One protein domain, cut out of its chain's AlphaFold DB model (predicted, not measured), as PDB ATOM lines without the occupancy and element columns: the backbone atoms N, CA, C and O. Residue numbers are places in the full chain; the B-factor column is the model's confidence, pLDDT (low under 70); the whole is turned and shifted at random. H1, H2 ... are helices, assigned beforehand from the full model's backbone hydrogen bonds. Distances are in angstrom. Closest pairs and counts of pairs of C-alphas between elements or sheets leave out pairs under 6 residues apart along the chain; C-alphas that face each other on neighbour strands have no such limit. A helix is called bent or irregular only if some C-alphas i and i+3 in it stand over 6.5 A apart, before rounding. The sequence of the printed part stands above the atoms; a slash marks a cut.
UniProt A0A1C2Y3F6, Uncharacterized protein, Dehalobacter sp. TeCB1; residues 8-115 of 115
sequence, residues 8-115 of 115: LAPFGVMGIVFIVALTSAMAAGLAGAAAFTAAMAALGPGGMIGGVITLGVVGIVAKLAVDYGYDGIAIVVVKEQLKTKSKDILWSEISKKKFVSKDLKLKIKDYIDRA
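Overview. This is residues 8 to 115 of the 115 residues of an uncharacterized protein of Dehalobacter sp. TeCB1 (UniProt A0A1C2Y3F6). An elongated, all-helix body has a helical hairpin at each end, H2 with arm H3a and H4 with H5, while kinked H1 runs through the middle beside arm H3b. H3, the longest helix, folds sharply between its arms and reaches from one hairpin to the middle. The 108 printed residues, with five named helices in the order H1 to H5 and no named strand, are compact, with a radius of gyration of the C-alphas of 15.0 A and spans of 44 by 26 by 25 A.

Arrangement. H1, residues 8 to 26, has a kink of 79 degrees near residue 15 and is irregular, with C-alphas 10 and 13 9.1 A apart. It touches H2, residues 29 to 42, only at the corner; the closest C-alphas, of Ala 25 and Gly 32, are 5.9 A apart. H3, residues 45 to 81, was assigned as one helix by its hydrogen bonds but is bent, with C-alphas 67 and 70 9.4 A apart; its arms are H3a, residues 45 to 67, and H3b, residues 70 to 81, about perpendicular at 76 degrees. H2 and H3a form a hairpin, closest at the C-alphas of Met 40 and Gly 47, 4.5 A. H1 touches H3b at a shallow tilt of 16 degrees, opposite ways, closest at the C-alphas of Ala 9 and Val 77, 5.7 A. H5, residues 102 to 114, touches H3b at a steep tilt of 41 degrees, closest at the C-alphas of Ile 75 and Ile 108, 6.1 A. H4, residues 87 to 95, forms a hairpin with H5, closest at the C-alphas of Lys 87 and Ile 112, 6.5 A. Every O i to N i+4 pair is within hydrogen-bond range in H2, H3a, H4 and H5, against 12 of 15 in H1 and 7 of 8 in H3b.

Along the chain. H1 begins at C-alpha 8 (171.458, 220.730, 261.688) and measures 19.4 A, H2 20.2 A, H3a 33.9 A, H3b 17.2 A, H4 11.9 A and H5 18.4 A, ending at C-alpha 114 (151.547, 223.209, 272.083).

Size, cuts and confidence. The two C-alphas farthest apart, of Gly 44 and Arg 114, are 46.0 A apart. The printed part has no cut and no long link; pLDDT is under 70 at residues 25 to 26.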
ATOM      1  N   LEU A   8     171.919 222.007 261.135       77.56
ATOM      2  CA  LEU A   8     171.458 220.730 261.688       77.56
ATOM      3  C   LEU A   8     170.061 220.322 261.179       77.56
ATOM      4  O   LEU A   8     169.763 219.139 261.043       77.56
ATOM      5  N   ALA A   9     169.212 221.299 260.860       76.88
ATOM      6  CA  ALA A   9     167.849 221.125 260.372       76.88
ATOM      7  C   ALA A   9     167.681 220.119 259.218       76.88
ATOM      8  O   ALA A   9     166.747 219.320 259.311       76.88
ATOM      9  N   PRO A  10     168.536 220.080 258.170       79.12
ATOM     10  CA  PRO A  10     168.397 219.102 257.088       79.12
ATOM     11  C   PRO A  10     168.546 217.641 257.541       79.12
ATOM     12  O   PRO A  10     168.021 216.753 256.877       79.12
ATOM     13  N   PHE A  11     169.183 217.370 258.687       78.81
ATOM     14  CA  PHE A  11     169.251 216.015 259.246       78.81
ATOM     15  C   PHE A  11     167.912 215.557 259.854       78.81
ATOM     16  O   PHE A  11     167.685 214.355 260.010       78.81
ATOM     17  N   GLY A  12     167.013 216.488 260.198       82.38
ATOM     18  CA  GLY A  12     165.668 216.208 260.705       82.38
ATOM     19  C   GLY A  12     165.635 215.169 261.831       82.38
ATOM     20  O   GLY A  12     166.426 215.213 262.773       82.38
ATOM     21  N   VAL A  13     164.734 214.189 261.716       80.81
ATOM     22  CA  VAL A  13     164.582 213.105 262.705       80.81
ATOM     23  C   VAL A  13     165.830 212.215 262.790       80.81
ATOM     24  O   VAL A  13     166.129 211.681 263.858       80.81
ATOM     25  N   MET A  14     166.592 212.072 261.700       81.06
ATOM     26  CA  MET A  14     167.865 211.341 261.727       81.06
ATOM     27  C   MET A  14     168.900 212.062 262.600       81.06
ATOM     28  O   MET A  14     169.649 211.403 263.314       81.06
ATOM     29  N   GLY A  15     168.888 213.398 262.619       82.38
ATOM     30  CA  GLY A  15     169.734 214.204 263.501       82.38
ATOM     31  C   GLY A  15     169.477 213.921 264.980       82.38
ATOM     32  O   GLY A  15     170.421 213.773 265.748       82.38
ATOM     33  N   ILE A  16     168.211 213.737 265.370       80.75
ATOM     34  CA  ILE A  16     167.840 213.379 266.750       80.75
ATOM     35  C   ILE A  16     168.418 212.006 267.119       80.75
ATOM     36  O   ILE A  16     169.023 211.852 268.177       80.75
ATOM     37  N   VAL A  17     168.287 211.014 266.233       82.38
ATOM     38  CA  VAL A  17     168.860 209.672 266.448       82.38
ATOM     39  C   VAL A  17     170.386 209.731 266.546       82.38
ATOM     40  O   VAL A  17     170.971 209.067 267.398       82.38
ATOM     41  N   PHE A  18     171.023 210.543 265.705       82.31
ATOM     42  CA  PHE A  18     172.469 210.725 265.697       82.31
ATOM     43  C   PHE A  18     172.984 211.366 266.992       82.31
ATOM     44  O   PHE A  18     173.959 210.881 267.557       82.31
ATOM     45  N   ILE A  19     172.300 212.390 267.515       81.56
ATOM     46  CA  ILE A  19     172.637 212.996 268.813       81.56
ATOM     47  C   ILE A  19     172.529 211.956 269.929       81.56
ATOM     48  O   ILE A  19     173.449 211.840 270.734       81.56
ATOM     49  N   VAL A  20     171.456 211.156 269.954       79.88
ATOM     50  CA  VAL A  20     171.303 210.103 270.970       79.88
ATOM     51  C   VAL A  20     172.439 209.079 270.873       79.88
ATOM     52  O   VAL A  20     173.052 208.745 271.887       79.88
ATOM     53  N   ALA A  21     172.782 208.633 269.663       79.25
ATOM     54  CA  ALA A  21     173.902 207.718 269.441       79.25
ATOM     55  C   ALA A  21     175.260 208.320 269.848       79.25
ATOM     56  O   ALA A  21     176.104 207.624 270.405       79.25
ATOM     57  N   LEU A  22     175.473 209.616 269.615       76.50
ATOM     58  CA  LEU A  22     176.671 210.318 270.074       76.50
ATOM     59  C   LEU A  22     176.745 210.376 271.594       76.50
ATOM     60  O   LEU A  22     177.793 210.088 272.163       76.50
ATOM     61  N   THR A  23     175.639 210.718 272.256       71.06
ATOM     62  CA  THR A  23     175.607 210.790 273.721       71.06
ATOM     63  C   THR A  23     175.881 209.436 274.366       71.06
ATOM     64  O   THR A  23     176.605 209.373 275.357       71.06
ATOM     65  N   SER A  24     175.383 208.341 273.783       70.00
ATOM     66  CA  SER A  24     175.679 206.998 274.283       70.00
ATOM     67  C   SER A  24     177.111 206.560 273.975       70.00
ATOM     68  O   SER A  24     177.745 205.944 274.825       70.00
ATOM     69  N   ALA A  25     177.661 206.911 272.809       69.50
ATOM     70  CA  ALA A  25     179.052 206.614 272.465       69.50
ATOM     71  C   ALA A  25     180.055 207.386 273.344       69.50
ATOM     72  O   ALA A  25     181.084 206.835 273.731       69.50
ATOM     73  N   MET A  26     179.740 208.632 273.717       66.38
ATOM     74  CA  MET A  26     180.571 209.444 274.617       66.38
ATOM     75  C   MET A  26     180.675 208.859 276.031       66.38
ATOM     76  O   MET A  26     181.667 209.116 276.709       66.38
ATOM     77  N   ALA A  27     179.718 208.029 276.465       70.81
ATOM     78  CA  ALA A  27     179.802 207.337 277.754       70.81
ATOM     79  C   ALA A  27     181.007 206.380 277.838       70.81
ATOM     80  O   ALA A  27     181.512 206.121 278.927       70.81
ATOM     81  N   ALA A  28     181.508 205.897 276.695       77.75
ATOM     82  CA  ALA A  28     182.722 205.084 276.618       77.75
ATOM     83  C   ALA A  28     184.026 205.916 276.646       77.75
ATOM     84  O   ALA A  28     185.123 205.353 276.591       77.75
ATOM     85  N   GLY A  29     183.933 207.249 276.721       77.25
ATOM     86  CA  GLY A  29     185.069 208.157 276.866       77.25
ATOM     87  C   GLY A  29     186.100 208.045 275.736       77.25
ATOM     88  O   GLY A  29     185.758 207.916 274.559       77.25
ATOM     89  N   LEU A  30     187.385 208.089 276.102       77.19
ATOM     90  CA  LEU A  30     188.507 208.065 275.153       77.19
ATOM     91  C   LEU A  30     188.547 206.778 274.308       77.19
ATOM     92  O   LEU A  30     188.894 206.820 273.128       77.19
ATOM     93  N   ALA A  31     188.149 205.645 274.897       82.44
ATOM     94  CA  ALA A  31     188.108 204.356 274.212       82.44
ATOM     95  C   ALA A  31     187.015 204.316 273.134       82.44
ATOM     96  O   ALA A  31     187.250 203.818 272.034       82.44
ATOM     97  N   GLY A  32     185.844 204.900 273.418       78.94
ATOM     98  CA  GLY A  32     184.761 205.036 272.442       78.94
ATOM     99  C   GLY A  32     185.161 205.895 271.243       78.94
ATOM    100  O   GLY A  32     184.914 205.512 270.099       78.94
ATOM    101  N   ALA A  33     185.842 207.016 271.495       78.44
ATOM    102  CA  ALA A  33     186.347 207.887 270.436       78.44
ATOM    103  C   ALA A  33     187.382 207.173 269.548       78.44
ATOM    104  O   ALA A  33     187.264 207.202 268.324       78.44
ATOM    105  N   ALA A  34     188.348 206.473 270.152       84.75
ATOM    106  CA  ALA A  34     189.359 205.720 269.412       84.75
ATOM    107  C   ALA A  34     188.740 204.598 268.561       84.75
ATOM    108  O   ALA A  34     189.091 204.446 267.390       84.75
ATOM    109  N   ALA A  35     187.779 203.850 269.115       84.75
ATOM    110  CA  ALA A  35     187.070 202.799 268.390       84.75
ATOM    111  C   ALA A  35     186.254 203.358 267.215       84.75
ATOM    112  O   ALA A  35     186.261 202.774 266.130       84.75
ATOM    113  N   PHE A  36     185.598 204.507 267.394       82.00
ATOM    114  CA  PHE A  36     184.852 205.175 266.329       82.00
ATOM    115  C   PHE A  36     185.773 205.611 265.180       82.00
ATOM    116  O   PHE A  36     185.506 205.298 264.020       82.00
ATOM    117  N   THR A  37     186.896 206.268 265.488       82.25
ATOM    118  CA  THR A  37     187.878 206.680 264.473       82.25
ATOM    119  C   THR A  37     188.511 205.479 263.771       82.25
ATOM    120  O   THR A  37     188.652 205.504 262.550       82.25
ATOM    121  N   ALA A  38     188.838 204.409 264.501       85.50
ATOM    122  CA  ALA A  38     189.385 203.184 263.920       85.50
ATOM    123  C   ALA A  38     188.382 202.491 262.984       85.50
ATOM    124  O   ALA A  38     188.750 202.097 261.878       85.50
ATOM    125  N   ALA A  39     187.108 202.404 263.378       84.56
ATOM    126  CA  ALA A  39     186.048 201.850 262.538       84.56
ATOM    127  C   ALA A  39     185.839 202.675 261.257       84.56
ATOM    128  O   ALA A  39     185.637 202.114 260.182       84.56
ATOM    129  N   MET A  40     185.947 204.005 261.342       83.50
ATOM    130  CA  MET A  40     185.900 204.864 260.157       83.50
ATOM    131  C   MET A  40     187.136 204.728 259.275       83.50
ATOM    132  O   MET A  40     187.001 204.675 258.059       83.50
ATOM    133  N   ALA A  41     188.333 204.621 259.849       86.19
ATOM    134  CA  ALA A  41     189.542 204.367 259.072       86.19
ATOM    135  C   ALA A  41     189.477 203.006 258.352       86.19
ATOM    136  O   ALA A  41     189.894 202.897 257.200       86.19
ATOM    137  N   ALA A  42     188.885 201.991 258.992       90.56
ATOM    138  CA  ALA A  42     188.687 200.663 258.414       90.56
ATOM    139  C   ALA A  42     187.695 200.644 257.234       90.56
ATOM    140  O   ALA A  42     187.809 199.792 256.357       90.56
ATOM    141  N   LEU A  43     186.765 201.604 257.162       86.38
ATOM    142  CA  LEU A  43     185.865 201.797 256.014       86.38
ATOM    143  C   LEU A  43     186.573 202.400 254.779       86.38
ATOM    144  O   LEU A  43     185.938 202.606 253.744       86.38
ATOM    145  N   GLY A  44     187.877 202.684 254.863       86.06
ATOM    146  CA  GLY A  44     188.687 203.205 253.762       86.06
ATOM    147  C   GLY A  44     188.577 204.727 253.577       86.06
ATOM    148  O   GLY A  44     188.135 205.441 254.482       86.06
ATOM    149  N   PRO A  45     188.961 205.269 252.403       84.88
ATOM    150  CA  PRO A  45     189.018 206.718 252.159       84.88
ATOM    151  C   PRO A  45     187.679 207.434 252.384       84.88
ATOM    152  O   PRO A  45     187.639 208.546 252.911       84.88
ATOM    153  N   GLY A  46     186.566 206.771 252.043       84.94
ATOM    154  CA  GLY A  46     185.218 207.286 252.290       84.94
ATOM    155  C   GLY A  46     184.882 207.395 253.779       84.94
ATOM    156  O   GLY A  46     184.180 208.322 254.183       84.94
ATOM    157  N   GLY A  47     185.437 206.512 254.611       84.38
ATOM    158  CA  GLY A  47     185.304 206.582 256.060       84.38
ATOM    159  C   GLY A  47     186.077 207.753 256.672       84.38
ATOM    160  O   GLY A  47     185.551 208.431 257.546       84.38
ATOM    161  N   MET A  48     187.261 208.111 256.165       87.19
ATOM    162  CA  MET A  48     187.936 209.337 256.626       87.19
ATOM    163  C   MET A  48     187.159 210.608 256.265       87.19
ATOM    164  O   MET A  48     186.973 211.471 257.121       87.19
ATOM    165  N   ILE A  49     186.649 210.712 255.031       89.19
ATOM    166  CA  ILE A  49     185.833 211.863 254.604       89.19
ATOM    167  C   ILE A  49     184.559 211.950 255.450       89.19
ATOM    168  O   ILE A  49     184.240 213.009 255.996       89.19
ATOM    169  N   GLY A  50     183.863 210.822 255.616       85.44
ATOM    170  CA  GLY A  50     182.705 210.731 256.496       85.44
ATOM    171  C   GLY A  50     183.041 211.147 257.927       85.44
ATOM    172  O   GLY A  50     182.236 211.819 258.570       85.44
ATOM    173  N   GLY A  51     184.229 210.796 258.426       85.44
ATOM    174  CA  GLY A  51     184.665 211.115 259.783       85.44
ATOM    175  C   GLY A  51     184.880 212.599 260.004       85.44
ATOM    176  O   GLY A  51     184.415 213.134 261.007       85.44
ATOM    177  N   VAL A  52     185.478 213.295 259.037       87.94
ATOM    178  CA  VAL A  52     185.629 214.756 259.092       87.94
ATOM    179  C   VAL A  52     184.264 215.450 259.087       87.94
ATOM    180  O   VAL A  52     184.026 216.344 259.900       87.94
ATOM    181  N   ILE A  53     183.338 215.009 258.231       87.31
ATOM    182  CA  ILE A  53     181.968 215.549 258.202       87.31
ATOM    183  C   ILE A  53     181.279 215.315 259.551       87.31
ATOM    184  O   ILE A  53     180.688 216.232 260.121       87.31
ATOM    185  N   THR A  54     181.402 214.099 260.086       85.62
ATOM    186  CA  THR A  54     180.829 213.711 261.378       85.62
ATOM    187  C   THR A  54     181.379 214.586 262.503       85.62
ATOM    188  O   THR A  54     180.599 215.099 263.300       85.62
ATOM    189  N   LEU A  55     182.692 214.840 262.538       86.25
ATOM    190  CA  LEU A  55     183.321 215.741 263.509       86.25
ATOM    191  C   LEU A  55     182.782 217.174 263.411       86.25
ATOM    192  O   LEU A  55     182.534 217.801 264.440       86.25
ATOM    193  N   GLY A  56     182.535 217.675 262.198       87.88
ATOM    194  CA  GLY A  56     181.883 218.969 261.993       87.88
ATOM    195  C   GLY A  56     180.492 219.026 262.633       87.88
ATOM    196  O   GLY A  56     180.181 219.970 263.361       87.88
ATOM    197  N   VAL A  57     179.675 217.985 262.436       85.38
ATOM    198  CA  VAL A  57     178.347 217.875 263.065       85.38
ATOM    199  C   VAL A  57     178.461 217.770 264.587       85.38
ATOM    200  O   VAL A  57     177.728 218.455 265.295       85.38
ATOM    201  N   VAL A  58     179.403 216.976 265.103       85.56
ATOM    202  CA  VAL A  58     179.658 216.850 266.548       85.56
ATOM    203  C   VAL A  58     180.020 218.198 267.162       85.56
ATOM    204  O   VAL A  58     179.475 218.541 268.205       85.56
ATOM    205  N   GLY A  59     180.875 218.994 266.512       87.00
ATOM    206  CA  GLY A  59     181.229 220.335 266.983       87.00
ATOM    207  C   GLY A  59     180.024 221.281 267.049       87.00
ATOM    208  O   GLY A  59     179.869 222.025 268.018       87.00
ATOM    209  N   ILE A  60     179.126 221.208 266.060       86.00
ATOM    210  CA  ILE A  60     177.870 221.976 266.050       86.00
ATOM    211  C   ILE A  60     176.962 221.535 267.203       86.00
ATOM    212  O   ILE A  60     176.457 222.378 267.945       86.00
ATOM    213  N   VAL A  61     176.770 220.223 267.368       83.50
ATOM    214  CA  VAL A  61     175.948 219.648 268.441       83.50
ATOM    215  C   VAL A  61     176.525 219.993 269.810       83.50
ATOM    216  O   VAL A  61     175.761 220.362 270.690       83.50
ATOM    217  N   ALA A  62     177.845 219.941 269.993       83.88
ATOM    218  CA  ALA A  62     178.500 220.289 271.252       83.88
ATOM    219  C   ALA A  62     178.224 221.743 271.648       83.88
ATOM    220  O   ALA A  62     177.868 222.011 272.792       83.88
ATOM    221  N   LYS A  63     178.303 222.675 270.692       84.56
ATOM    222  CA  LYS A  63     177.961 224.079 270.939       84.56
ATOM    223  C   LYS A  63     176.483 224.254 271.297       84.56
ATOM    224  O   LYS A  63     176.169 224.871 272.305       84.56
ATOM    225  N   LEU A  64     175.582 223.638 270.531       83.38
ATOM    226  CA  LEU A  64     174.150 223.689 270.833       83.38
ATOM    227  C   LEU A  64     173.800 222.988 272.157       83.38
ATOM    228  O   LEU A  64     172.823 223.361 272.794       83.38
ATOM    229  N   ALA A  65     174.572 221.988 272.582       83.12
ATOM    230  CA  ALA A  65     174.360 221.293 273.849       83.12
ATOM    231  C   ALA A  65     174.725 222.183 275.040       83.12
ATOM    232  O   ALA A  65     174.049 222.117 276.061       83.12
ATOM    233  N   VAL A  66     175.741 223.039 274.900       84.12
ATOM    234  CA  VAL A  66     176.067 224.067 275.899       84.12
ATOM    235  C   VAL A  66     174.953 225.114 275.980       84.12
ATOM    236  O   VAL A  66     174.549 225.483 277.078       84.12
ATOM    237  N   ASP A  67     174.423 225.546 274.833       82.69
ATOM    238  CA  ASP A  67     173.428 226.625 274.775       82.69
ATOM    239  C   ASP A  67     172.001 226.167 275.154       82.69
ATOM    240  O   ASP A  67     171.242 226.926 275.755       82.69
ATOM    241  N   TYR A  68     171.614 224.933 274.804       80.56
ATOM    242  CA  TYR A  68     170.229 224.438 274.905       80.56
ATOM    243  C   TYR A  68     170.067 223.135 275.699       80.56
ATOM    244  O   TYR A  68     168.937 222.737 275.993       80.56
ATOM    245  N   GLY A  69     171.156 222.435 276.021       82.88
ATOM    246  CA  GLY A  69     171.104 221.070 276.545       82.88
ATOM    247  C   GLY A  69     170.654 220.034 275.503       82.88
ATOM    248  O   GLY A  69     170.120 220.358 274.442       82.88
ATOM    249  N   TYR A  70     170.858 218.750 275.808       76.19
ATOM    250  CA  TYR A  70     170.584 217.644 274.876       76.19
ATOM    251  C   TYR A  70     169.117 217.568 274.421       76.19
ATOM    252  O   TYR A  70     168.846 217.435 273.226       76.19
ATOM    253  N   ASP A  71     168.167 217.720 275.348       82.06
ATOM    254  CA  ASP A  71     166.733 217.712 275.029       82.06
ATOM    255  C   ASP A  71     166.317 218.961 274.235       82.06
ATOM    256  O   ASP A  71     165.490 218.884 273.322       82.06
ATOM    257  N   GLY A  72     166.924 220.113 274.544       84.06
ATOM    258  CA  GLY A  72     166.647 221.377 273.868       84.06
ATOM    259  C   GLY A  72     167.057 221.350 272.400       84.06
ATOM    260  O   GLY A  72     166.307 221.836 271.553       84.06
ATOM    261  N   ILE A  73     168.173 220.693 272.064       83.44
ATOM    262  CA  ILE A  73     168.576 220.490 270.665       83.44
ATOM    263  C   ILE A  73     167.488 219.735 269.894       83.44
ATOM    264  O   ILE A  73     167.123 220.140 268.790       83.44
ATOM    265  N   ALA A  74     166.934 218.662 270.470       85.12
ATOM    266  CA  ALA A  74     165.892 217.877 269.813       85.12
ATOM    267  C   ALA A  74     164.624 218.709 269.565       85.12
ATOM    268  O   ALA A  74     164.081 218.680 268.460       85.12
ATOM    269  N   ILE A  75     164.191 219.502 270.550       87.12
ATOM    270  CA  ILE A  75     163.037 220.405 270.412       87.12
ATOM    271  C   ILE A  75     163.280 221.451 269.322       87.12
ATOM    272  O   ILE A  75     162.407 221.719 268.499       87.12
ATOM    273  N   VAL A  76     164.478 222.025 269.278       85.75
ATOM    274  CA  VAL A  76     164.852 223.040 268.293       85.75
ATOM    275  C   VAL A  76     164.890 222.467 266.869       85.75
ATOM    276  O   VAL A  76     164.424 223.118 265.934       85.75
ATOM    277  N   VAL A  77     165.361 221.228 266.695       84.19
ATOM    278  CA  VAL A  77     165.304 220.518 265.405       84.19
ATOM    279  C   VAL A  77     163.856 220.227 265.001       84.19
ATOM    280  O   VAL A  77     163.484 220.456 263.851       84.19
ATOM    281  N   VAL A  78     163.020 219.776 265.941       86.31
ATOM    282  CA  VAL A  78     161.582 219.542 265.713       86.31
ATOM    283  C   VAL A  78     160.881 220.837 265.307       86.31
ATOM    284  O   VAL A  78     160.132 220.843 264.334       86.31
ATOM    285  N   LYS A  79     161.175 221.952 265.982       86.88
ATOM    286  CA  LYS A  79     160.653 223.281 265.648       86.88
ATOM    287  C   LYS A  79     160.973 223.686 264.211       86.88
ATOM    288  O   LYS A  79     160.126 224.281 263.551       86.88
ATOM    289  N   GLU A  80     162.177 223.388 263.728       85.81
ATOM    290  CA  GLU A  80     162.545 223.703 262.347       85.81
ATOM    291  C   GLU A  80     161.838 222.779 261.350       85.81
ATOM    292  O   GLU A  80     161.352 223.243 260.322       85.81
ATOM    293  N   GLN A  81     161.695 221.494 261.681       83.75
ATOM    294  CA  GLN A  81     160.976 220.525 260.851       83.75
ATOM    295  C   GLN A  81     159.472 220.817 260.753       83.75
ATOM    296  O   GLN A  81     158.889 220.602 259.692       83.75
ATOM    297  N   LEU A  82     158.853 221.366 261.803       85.50
ATOM    298  CA  LEU A  82     157.439 221.766 261.810       85.50
ATOM    299  C   LEU A  82     157.100 222.892 260.821       85.50
ATOM    300  O   LEU A  82     155.935 223.086 260.494       85.50
ATOM    301  N   LYS A  83     158.094 223.633 260.319       83.62
ATOM    302  CA  LYS A  83     157.865 224.649 259.277       83.62
ATOM    303  C   LYS A  83     157.689 224.054 257.889       83.62
ATOM    304  O   LYS A  83     157.102 224.697 257.027       83.62
ATOM    305  N   THR A  84     158.230 222.859 257.678       82.06
ATOM    306  CA  THR A  84     158.261 222.198 256.370       82.06
ATOM    307  C   THR A  84     157.359 220.964 256.337       82.06
ATOM    308  O   THR A  84     156.891 220.579 255.269       82.06
ATOM    309  N   LYS A  85     157.098 220.331 257.488       83.56
ATOM    310  CA  LYS A  85     156.254 219.137 257.633       83.56
ATOM    311  C   LYS A  85     155.106 219.373 258.614       83.56
ATOM    312  O   LYS A  85     155.278 220.037 259.631       83.56
ATOM    313  N   SER A  86     153.970 218.723 258.361       86.81
ATOM    314  CA  SER A  86     152.844 218.682 259.300       86.81
ATOM    315  C   SER A  86     153.175 217.905 260.577       86.81
ATOM    316  O   SER A  86     153.944 216.936 260.560       86.81
ATOM    317  N   LYS A  87     152.522 218.301 261.675       86.69
ATOM    318  CA  LYS A  87     152.680 217.730 263.022       86.69
ATOM    319  C   LYS A  87     152.526 216.207 263.053       86.69
ATOM    320  O   LYS A  87     153.371 215.519 263.622       86.69
ATOM    321  N   ASP A  88     151.503 215.680 262.380       84.50
ATOM    322  CA  ASP A  88     151.165 214.249 262.395       84.50
ATOM    323  C   ASP A  88     152.249 213.394 261.733       84.50
ATOM    324  O   ASP A  88     152.621 212.327 262.227       84.50
ATOM    325  N   ILE A  89     152.805 213.897 260.625       84.94
ATOM    326  CA  ILE A  89     153.876 213.234 259.874       84.94
ATOM    327  C   ILE A  89     155.143 213.189 260.729       84.94
ATOM    328  O   ILE A  89     155.762 212.133 260.872       84.94
ATOM    329  N   LEU A  90     155.504 214.318 261.343       84.62
ATOM    330  CA  LEU A  90     156.706 214.423 262.164       84.62
ATOM    331  C   LEU A  90     156.612 213.548 263.423       84.62
ATOM    332  O   LEU A  90     157.556 212.829 263.754       84.62
ATOM    333  N   TRP A  91     155.455 213.539 264.087       88.12
ATOM    334  CA  TRP A  91     155.213 212.658 265.226       88.12
ATOM    335  C   TRP A  91     155.246 211.175 264.830       88.12
ATOM    336  O   TRP A  91     155.838 210.357 265.539       88.12
ATOM    337  N   SER A  92     154.685 210.807 263.674       85.94
ATOM    338  CA  SER A  92     154.757 209.437 263.143       85.94
ATOM    339  C   SER A  92     156.203 208.996 262.885       85.94
ATOM    340  O   SER A  92     156.578 207.876 263.232       85.94
ATOM    341  N   GLU A  93     157.050 209.878 262.347       85.25
ATOM    342  CA  GLU A  93     158.475 209.590 262.145       85.25
ATOM    343  C   GLU A  93     159.224 209.396 263.470       85.25
ATOM    344  O   GLU A  93     159.980 208.431 263.605       85.25
ATOM    345  N   ILE A  94     159.005 210.267 264.460       84.56
ATOM    346  CA  ILE A  94     159.720 210.239 265.748       84.56
ATOM    347  C   ILE A  94     159.247 209.076 266.630       84.56
ATOM    348  O   ILE A  94     160.064 208.363 267.222       84.56
ATOM    349  N   SER A  95     157.937 208.834 266.696       84.38
ATOM    350  CA  SER A  95     157.348 207.762 267.508       84.38
ATOM    351  C   SER A  95     157.854 206.376 267.092       84.38
ATOM    352  O   SER A  95     158.170 205.558 267.964       84.38
ATOM    353  N   LYS A  96     158.046 206.150 265.784       84.50
ATOM    354  CA  LYS A  96     158.573 204.899 265.209       84.50
ATOM    355  C   LYS A  96     160.061 204.658 265.484       84.50
ATOM    356  O   LYS A  96     160.521 203.522 265.361       84.50
ATOM    357  N   LYS A  97     160.849 205.671 265.872       80.50
ATOM    358  CA  LYS A  97     162.283 205.481 266.152       80.50
ATOM    359  C   LYS A  97     162.492 204.774 267.490       80.50
ATOM    360  O   LYS A  97     162.156 205.305 268.545       80.50
ATOM    361  N   LYS A  98     163.089 203.579 267.461       75.75
ATOM    362  CA  LYS A  98     163.430 202.806 268.672       75.75
ATOM    363  C   LYS A  98     164.588 203.409 269.479       75.75
ATOM    364  O   LYS A  98     164.634 203.223 270.684       75.75
ATOM    365  N   PHE A  99     165.468 204.165 268.827       72.88
ATOM    366  CA  PHE A  99     166.666 204.761 269.430       72.88
ATOM    367  C   PHE A  99     166.415 206.099 270.146       72.88
ATOM    368  O   PHE A  99     167.361 206.805 270.458       72.88
ATOM    369  N   VAL A 100     165.155 206.475 270.386       80.25
ATOM    370  CA  VAL A 100     164.788 207.702 271.111       80.25
ATOM    371  C   VAL A 100     164.058 207.298 272.389       80.25
ATOM    372  O   VAL A 100     163.079 206.548 272.327       80.25
ATOM    373  N   SER A 101     164.535 207.782 273.538       82.50
ATOM    374  CA  SER A 101     163.972 207.431 274.846       82.50
ATOM    375  C   SER A 101     162.521 207.902 274.995       82.50
ATOM    376  O   SER A 101     162.110 208.892 274.386       82.50
ATOM    377  N   LYS A 102     161.732 207.196 275.814       84.25
ATOM    378  CA  LYS A 102     160.309 207.513 276.040       84.25
ATOM    379  C   LYS A 102     160.118 208.920 276.616       84.25
ATOM    380  O   LYS A 102     159.197 209.610 276.196       84.25
ATOM    381  N   ASP A 103     161.010 209.338 277.511       85.75
ATOM    382  CA  ASP A 103     160.999 210.675 278.117       85.75
ATOM    383  C   ASP A 103     161.176 211.783 277.064       85.75
ATOM    384  O   ASP A 103     160.346 212.683 276.943       85.75
ATOM    385  N   LEU A 104     162.185 211.644 276.200       83.62
ATOM    386  CA  LEU A 104     162.433 212.589 275.112       83.62
ATOM    387  C   LEU A 104     161.273 212.621 274.104       83.62
ATOM    388  O   LEU A 104     160.889 213.688 273.630       83.62
ATOM    389  N   LYS A 105     160.657 211.466 273.810       85.44
ATOM    390  CA  LYS A 105     159.442 211.411 272.979       85.44
ATOM    391  C   LYS A 105     158.275 212.165 273.609       85.44
ATOM    392  O   LYS A 105     157.562 212.848 272.884       85.44
ATOM    393  N   LEU A 106     158.077 212.050 274.923       88.81
ATOM    394  CA  LEU A 106     157.028 212.781 275.636       88.81
ATOM    395  C   LEU A 106     157.255 214.293 275.568       88.81
ATOM    396  O   LEU A 106     156.334 215.013 275.199       88.81
ATOM    397  N   LYS A 107     158.484 214.759 275.823       88.00
ATOM    398  CA  LYS A 107     158.855 216.181 275.702       88.00
ATOM    399  C   LYS A 107     158.630 216.722 274.290       88.00
ATOM    400  O   LYS A 107     158.073 217.801 274.119       88.00
ATOM    401  N   ILE A 108     159.020 215.956 273.271       87.12
ATOM    402  CA  ILE A 108     158.787 216.318 271.868       87.12
ATOM    403  C   ILE A 108     157.287 216.366 271.553       87.12
ATOM    404  O   ILE A 108     156.846 217.289 270.874       87.12
ATOM    405  N   LYS A 109     156.501 215.395 272.034       89.19
ATOM    406  CA  LYS A 109     155.050 215.363 271.810       89.19
ATOM    407  C   LYS A 109     154.362 216.569 272.442       89.19
ATOM    408  O   LYS A 109     153.605 217.245 271.760       89.19
ATOM    409  N   ASP A 110     154.672 216.854 273.706       90.12
ATOM    410  CA  ASP A 110     154.141 218.017 274.423       90.12
ATOM    411  C   ASP A 110     154.499 219.321 273.693       90.12
ATOM    412  O   ASP A 110     153.651 220.195 273.536       90.12
ATOM    413  N   TYR A 111     155.713 219.422 273.139       88.38
ATOM    414  CA  TYR A 111     156.092 220.564 272.310       88.38
ATOM    415  C   TYR A 111     155.271 220.665 271.011       88.38
ATOM    416  O   TYR A 111     154.810 221.750 270.671       88.38
ATOM    417  N   ILE A 112     155.069 219.563 270.280       88.12
ATOM    418  CA  ILE A 112     154.287 219.546 269.026       88.12
ATOM    419  C   ILE A 112     152.808 219.892 269.277       88.12
ATOM    420  O   ILE A 112     152.203 220.616 268.479       88.12
ATOM    421  N   ASP A 113     152.240 219.390 270.375       87.00
ATOM    422  CA  ASP A 113     150.843 219.621 270.755       87.00
ATOM    423  C   ASP A 113     150.599 221.096 271.142       87.00
ATOM    424  O   ASP A 113     149.514 221.619 270.894       87.00
ATOM    425  N   ARG A 114     151.613 221.785 271.691       84.00
ATOM    426  CA  ARG A 114     151.547 223.209 272.083       84.00
ATOM    427  C   ARG A 114     151.959 224.207 270.993       84.00
ATOM    428  O   ARG A 114     151.627 225.384 271.123       84.00
ATOM    429  N   ALA A 115     152.749 223.774 270.007       75.25
ATOM    430  CA  ALA A 115     153.246 224.609 268.904       75.25
ATOM    431  C   ALA A 115     152.148 224.974 267.898       75.25
ATOM    432  O   ALA A 115     152.375 225.886 267.080       75.25
TER     433      ALA A 115